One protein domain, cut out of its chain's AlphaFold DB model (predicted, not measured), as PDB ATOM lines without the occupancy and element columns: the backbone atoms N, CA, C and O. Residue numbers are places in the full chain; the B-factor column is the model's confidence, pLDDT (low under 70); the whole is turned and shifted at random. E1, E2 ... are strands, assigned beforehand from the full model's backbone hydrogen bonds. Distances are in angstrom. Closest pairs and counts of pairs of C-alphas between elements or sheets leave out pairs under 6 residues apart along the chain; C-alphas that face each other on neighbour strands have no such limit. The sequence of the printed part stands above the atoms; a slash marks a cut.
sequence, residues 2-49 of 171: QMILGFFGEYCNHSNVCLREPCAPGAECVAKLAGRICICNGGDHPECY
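Overview. This is residues 2 to 49 of the 171 residues of an uncharacterized protein of Mesocestoides corti (UniProt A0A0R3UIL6). This domain has little regular structure: a long winding stretch with no named element, residues 2 to 27, leads into a small antiparallel sheet of three short strands at the other end. The sheet is a meander, each strand the antiparallel neighbour of the one before, in the order E1, E2, E3. The 48 printed residues hold no named helix; the class is all strand, with only 14 residues in named elements. The outline is elongated, 34 by 18 by 14 A, and only just compact, close to loose, with a radius of gyration of the C-alphas of 11.1 A.

Arrangement. Look first at residues 7 to 8, which pair antiparallel with residues 14 to 15. E1, residues 28 to 32, and E2, residues 35 to 40, form an antiparallel hairpin at 155 degrees; N 30 and O 37 are within hydrogen-bond range at 2.9 A. E2 and E3, residues 43 to 45, form another at 144 degrees, with N 40 and O 43 at 3.1 A. Edge strands E1 and E3 are apart.

Along the chain. Find C-alpha 28 at (145.874, 178.885, 209.791), where E1 begins its 13.0 A. E2 spans 16.1 A, and E3 spans 6.4 A to C-alpha 45 at (146.023, 187.087, 216.816).

Size, cuts and confidence. The C-alphas farthest apart, of Gln 2 and Tyr 49, are 35.3 A apart. The printed part has no cut, and both links are tight. Model pLDDT is under 70 at residues 2 to 5, 24 to 26 and 40 to 49.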
ATOM      1  N   GLN A   2     130.352 179.399 191.366       46.62
ATOM      2  CA  GLN A   2     131.792 179.340 191.100       46.62
ATOM      3  C   GLN A   2     132.539 179.866 192.331       46.62
ATOM      4  O   GLN A   2     132.322 181.007 192.727       46.62
ATOM      5  N   MET A   3     133.411 179.056 192.930       52.28
ATOM      6  CA  MET A   3     134.362 179.540 193.931       52.28
ATOM      7  C   MET A   3     135.403 180.384 193.178       52.28
ATOM      8  O   MET A   3     136.253 179.841 192.473       52.28
ATOM      9  N   ILE A   4     135.280 181.713 193.222       60.78
ATOM     10  CA  ILE A   4     136.281 182.606 192.628       60.78
ATOM     11  C   ILE A   4     137.497 182.566 193.549       60.78
ATOM     12  O   ILE A   4     137.407 182.928 194.723       60.78
ATOM     13  N   LEU A   5     138.627 182.092 193.020       65.50
ATOM     14  CA  LEU A   5     139.867 181.979 193.776       65.50
ATOM     15  C   LEU A   5     140.230 183.361 194.345       65.50
ATOM     16  O   LEU A   5     140.463 184.307 193.596       65.50
ATOM     17  N   GLY A   6     140.232 183.479 195.672       70.69
ATOM     18  CA  GLY A   6     140.543 184.732 196.355       70.69
ATOM     19  C   GLY A   6     139.362 185.595 196.778       70.69
ATOM     20  O   GLY A   6     139.595 186.738 197.157       70.69
ATOM     21  N   PHE A   7     138.137 185.066 196.788       77.50
ATOM     22  CA  PHE A   7     136.975 185.736 197.376       77.50
ATOM     23  C   PHE A   7     136.206 184.818 198.343       77.50
ATOM     24  O   PHE A   7     136.246 183.597 198.206       77.50
ATOM     25  N   PHE A   8     135.526 185.397 199.336       81.44
ATOM     26  CA  PHE A   8     134.722 184.696 200.346       81.44
ATOM     27  C   PHE A   8     133.388 185.421 200.624       81.44
ATOM     28  O   PHE A   8     133.147 186.522 200.121       81.44
ATOM     29  N   GLY A   9     132.516 184.797 201.426       78.56
ATOM     30  CA  GLY A   9     131.175 185.294 201.765       78.56
ATOM     31  C   GLY A   9     130.066 184.727 200.873       78.56
ATOM     32  O   GLY A   9     130.343 184.114 199.844       78.56
ATOM     33  N   GLU A  10     128.806 184.938 201.269       81.69
ATOM     34  CA  GLU A  10     127.610 184.369 200.617       81.69
ATOM     35  C   GLU A  10     127.517 184.717 199.119       81.69
ATOM     36  O   GLU A  10     127.075 183.900 198.314       81.69
ATOM     37  N   TYR A  11     128.035 185.888 198.732       83.75
ATOM     38  CA  TYR A  11     128.047 186.377 197.349       83.75
ATOM     39  C   TYR A  11     129.454 186.516 196.748       83.75
ATOM     40  O   TYR A  11     129.603 187.150 195.704       83.75
ATOM     41  N   CYS A  12     130.494 185.957 197.384       79.19
ATOM     42  CA  CYS A  12     131.896 186.078 196.940       79.19
ATOM     43  C   CYS A  12     132.335 187.538 196.673       79.19
ATOM     44  O   CYS A  12     133.129 187.808 195.775       79.19
ATOM     45  N   ASN A  13     131.805 188.489 197.442       83.06
ATOM     46  CA  ASN A  13     132.054 189.927 197.314       83.06
ATOM     47  C   ASN A  13     133.189 190.427 198.226       83.06
ATOM     48  O   ASN A  13     133.549 191.602 198.162       83.06
ATOM     49  N   HIS A  14     133.757 189.562 199.067       81.69
ATOM     50  CA  HIS A  14     134.839 189.921 199.981       81.69
ATOM     51  C   HIS A  14     136.160 189.300 199.538       81.69
ATOM     52  O   HIS A  14     136.248 188.090 199.357       81.69
ATOM     53  N   SER A  15     137.200 190.119 199.380       85.06
ATOM     54  CA  SER A  15     138.537 189.659 198.993       85.06
ATOM     55  C   SER A  15     139.178 188.827 200.103       85.06
ATOM     56  O   SER A  15     139.255 189.265 201.249       85.06
ATOM     57  N   ASN A  16     139.700 187.651 199.767       83.50
ATOM     58  CA  ASN A  16     140.455 186.815 200.690       83.50
ATOM     59  C   ASN A  16     141.848 187.421 200.926       83.50
ATOM     60  O   ASN A  16     142.787 187.201 200.154       83.50
ATOM     61  N   VAL A  17     141.967 188.183 202.014       85.62
ATOM     62  CA  VAL A  17     143.204 188.865 202.416       85.62
ATOM     63  C   VAL A  17     144.353 187.869 202.640       85.62
ATOM     64  O   VAL A  17     145.488 188.187 202.306       85.62
ATOM     65  N   CYS A  18     144.073 186.624 203.048       84.12
ATOM     66  CA  CYS A  18     145.091 185.595 203.290       84.12
ATOM     67  C   CYS A  18     145.951 185.237 202.068       84.12
ATOM     68  O   CYS A  18     147.043 184.707 202.237       84.12
ATOM     69  N   LEU A  19     145.486 185.498 200.839       84.31
ATOM     70  CA  LEU A  19     146.274 185.215 199.632       84.31
ATOM     71  C   LEU A  19     147.333 186.279 199.336       84.31
ATOM     72  O   LEU A  19     148.353 185.982 198.722       84.31
ATOM     73  N   ARG A  20     147.064 187.529 199.714       82.69
ATOM     74  CA  ARG A  20     147.993 188.656 199.515       82.69
ATOM     75  C   ARG A  20     148.862 188.887 200.738       82.69
ATOM     76  O   ARG A  20     149.953 189.433 200.650       82.69
ATOM     77  N   GLU A  21     148.327 188.469 201.866       81.62
ATOM     78  CA  GLU A  21     148.747 188.830 203.193       81.62
ATOM     79  C   GLU A  21     148.632 187.556 204.058       81.62
ATOM     80  O   GLU A  21     147.761 187.449 204.925       81.62
ATOM     81  N   PRO A  22     149.430 186.510 203.752       76.31
ATOM     82  CA  PRO A  22     149.368 185.248 204.475       76.31
ATOM     83  C   PRO A  22     149.903 185.401 205.901       76.31
ATOM     84  O   PRO A  22     150.743 186.254 206.195       76.31
ATOM     85  N   CYS A  23     149.426 184.536 206.792       73.31
ATOM     86  CA  CYS A  23     150.012 184.367 208.118       73.31
ATOM     87  C   CYS A  23     151.403 183.721 208.030       73.31
ATOM     88  O   CYS A  23     151.808 183.219 206.979       73.31
ATOM     89  N   ALA A  24     152.125 183.703 209.153       68.19
ATOM     90  CA  ALA A  24     153.402 183.004 209.244       68.19
ATOM     91  C   ALA A  24     153.260 181.519 208.835       68.19
ATOM     92  O   ALA A  24     152.211 180.915 209.094       68.19
ATOM     93  N   PRO A  25     154.291 180.907 208.216       58.25
ATOM     94  CA  PRO A  25     154.264 179.491 207.864       58.25
ATOM     95  C   PRO A  25     153.868 178.614 209.060       58.25
ATOM     96  O   PRO A  25     154.468 178.707 210.128       58.25
ATOM     97  N   GLY A  26     152.852 177.767 208.879       59.25
ATOM     98  CA  GLY A  26     152.323 176.893 209.935       59.25
ATOM     99  C   GLY A  26     151.147 177.463 210.739       59.25
ATOM    100  O   GLY A  26     150.599 176.744 211.569       59.25
ATOM    101  N   ALA A  27     150.724 178.703 210.485       72.00
ATOM    102  CA  ALA A  27     149.486 179.263 211.022       72.00
ATOM    103  C   ALA A  27     148.308 179.090 210.049       72.00
ATOM    104  O   ALA A  27     148.475 179.184 208.829       72.00
ATOM    105  N   GLU A  28     147.103 178.894 210.585       77.25
ATOM    106  CA  GLU A  28     145.874 178.885 209.791       77.25
ATOM    107  C   GLU A  28     145.377 180.325 209.599       77.25
ATOM    108  O   GLU A  28     145.129 181.051 210.560       77.25
ATOM    109  N   CYS A  29     145.233 180.762 208.347       79.94
ATOM    110  CA  CYS A  29     144.719 182.094 208.039       79.94
ATOM    111  C   CYS A  29     143.218 182.056 207.759       79.94
ATOM    112  O   CYS A  29     142.769 181.342 206.860       79.94
ATOM    113  N   VAL A  30     142.455 182.889 208.466       84.19
ATOM    114  CA  VAL A  30     141.008 183.034 208.278       84.19
ATOM    115  C   VAL A  30     140.683 184.458 207.836       84.19
ATOM    116  O   VAL A  30     140.871 185.419 208.584       84.19
ATOM    117  N   ALA A  31     140.145 184.608 206.625       82.88
ATOM    118  CA  ALA A  31     139.681 185.899 206.124       82.88
ATOM    119  C   ALA A  31     138.403 186.363 206.851       82.88
ATOM    120  O   ALA A  31     137.492 185.569 207.111       82.88
ATOM    121  N   LYS A  32     138.325 187.658 207.175       82.38
ATOM    122  CA  LYS A  32     137.184 188.312 207.841       82.38
ATOM    123  C   LYS A  32     136.862 189.643 207.152       82.38
ATOM    124  O   LYS A  32     137.676 190.192 206.424       82.38
ATOM    125  N   LEU A  33     135.672 190.195 207.402       79.75
ATOM    126  CA  LEU A  33     135.256 191.486 206.824       79.75
ATOM    127  C   LEU A  33     136.202 192.638 207.189       79.75
ATOM    128  O   LEU A  33     136.436 193.524 206.375       79.75
ATOM    129  N   ALA A  34     136.754 192.600 208.402       76.81
ATOM    130  CA  ALA A  34     137.693 193.591 208.912       76.81
ATOM    131  C   ALA A  34     139.173 193.256 208.614       76.81
ATOM    132  O   ALA A  34     140.051 193.884 209.196       76.81
ATOM    133  N   GLY A  35     139.468 192.268 207.753       80.06
ATOM    134  CA  GLY A  35     140.839 191.884 207.391       80.06
ATOM    135  C   GLY A  35     141.088 190.375 207.464       80.06
ATOM    136  O   GLY A  35     140.436 189.585 206.779       80.06
ATOM    137  N   ARG A  36     142.048 189.960 208.291       78.88
ATOM    138  CA  ARG A  36     142.401 188.550 208.511       78.88
ATOM    139  C   ARG A  36     142.629 188.274 209.993       78.88
ATOM    140  O   ARG A  36     143.024 189.168 210.733       78.88
ATOM    141  N   ILE A  37     142.411 187.030 210.400       73.69
ATOM    142  CA  ILE A  37     142.837 186.502 211.696       73.69
ATOM    143  C   ILE A  37     143.820 185.372 211.411       73.69
ATOM    144  O   ILE A  37     143.524 184.500 210.590       73.69
ATOM    145  N   CYS A  38     144.968 185.385 212.083       72.19
ATOM    146  CA  CYS A  38     145.876 184.251 212.093       72.19
ATOM    147  C   CYS A  38     145.576 183.403 213.325       72.19
ATOM    148  O   CYS A  38     145.739 183.846 214.461       72.19
ATOM    149  N   ILE A  39     145.105 182.185 213.090       71.06
ATOM    150  CA  ILE A  39     144.977 181.170 214.121       71.06
ATOM    151  C   ILE A  39     146.335 180.488 214.203       71.06
ATOM    152  O   ILE A  39     146.722 179.666 213.367       71.06
ATOM    153  N   CYS A  40     147.090 180.895 215.209       68.56
ATOM    154  CA  CYS A  40     148.337 180.249 215.562       68.56
ATOM    155  C   CYS A  40     148.003 179.129 216.556       68.56
ATOM    156  O   CYS A  40     146.940 179.134 217.179       68.56
ATOM    157  N   ASN A  41     148.916 178.178 216.737       54.62
ATOM    158  CA  ASN A  41     148.795 177.072 217.686       54.62
ATOM    159  C   ASN A  41     148.793 177.575 219.154       54.62
ATOM    160  O   ASN A  41     149.723 177.326 219.911       54.62
ATOM    161  N   GLY A  42     147.767 178.326 219.555       53.84
ATOM    162  CA  GLY A  42     147.741 179.118 220.782       53.84
ATOM    163  C   GLY A  42     146.605 180.149 220.895       53.84
ATOM    164  O   GLY A  42     146.326 180.579 222.007       53.84
ATOM    165  N   GLY A  43     145.949 180.543 219.794       51.91
ATOM    166  CA  GLY A  43     144.864 181.538 219.814       51.91
ATOM    167  C   GLY A  43     144.755 182.371 218.532       51.91
ATOM    168  O   GLY A  43     145.504 182.162 217.574       51.91
ATOM    169  N   ASP A  44     143.806 183.305 218.527       52.91
ATOM    170  CA  ASP A  44     143.504 184.245 217.449       52.91
ATOM    171  C   ASP A  44     144.275 185.565 217.623       52.91
ATOM    172  O   ASP A  44     143.948 186.387 218.476       52.91
ATOM    173  N   HIS A  45     145.305 185.805 216.804       53.19
ATOM    174  CA  HIS A  45     146.023 187.087 216.816       53.19
ATOM    175  C   HIS A  45     146.357 187.574 215.390       53.19
ATOM    176  O   HIS A  45     146.582 186.747 214.507       53.19
ATOM    177  N   PRO A  46     146.382 188.896 215.108       47.28
ATOM    178  CA  PRO A  46     146.629 189.432 213.758       47.28
ATOM    179  C   PRO A  46     148.021 189.119 213.191       47.28
ATOM    180  O   PRO A  46     148.200 189.006 211.977       47.28
ATOM    181  N   GLU A  47     148.997 188.935 214.072       52.66
ATOM    182  CA  GLU A  47     150.374 188.586 213.746       52.66
ATOM    183  C   GLU A  47     150.766 187.448 214.685       52.66
ATOM    184  O   GLU A  47     150.863 187.648 215.897       52.66
ATOM    185  N   CYS A  48     150.907 186.227 214.158       57.22
ATOM    186  CA  CYS A  48     151.548 185.161 214.919       57.22
ATOM    187  C   CYS A  48     152.909 185.679 215.391       57.22
ATOM    188  O   CYS A  48     153.671 186.183 214.572       57.22
ATOM    189  N   TYR A  49     153.121 185.605 216.705       53.25
ATOM    190  CA  TYR A  49     154.228 186.143 217.492       53.25
ATOM    191  C   TYR A  49     155.539 186.374 216.714       53.25
ATOM    192  O   TYR A  49     155.975 185.493 215.971       53.25
TER     193      TYR A  49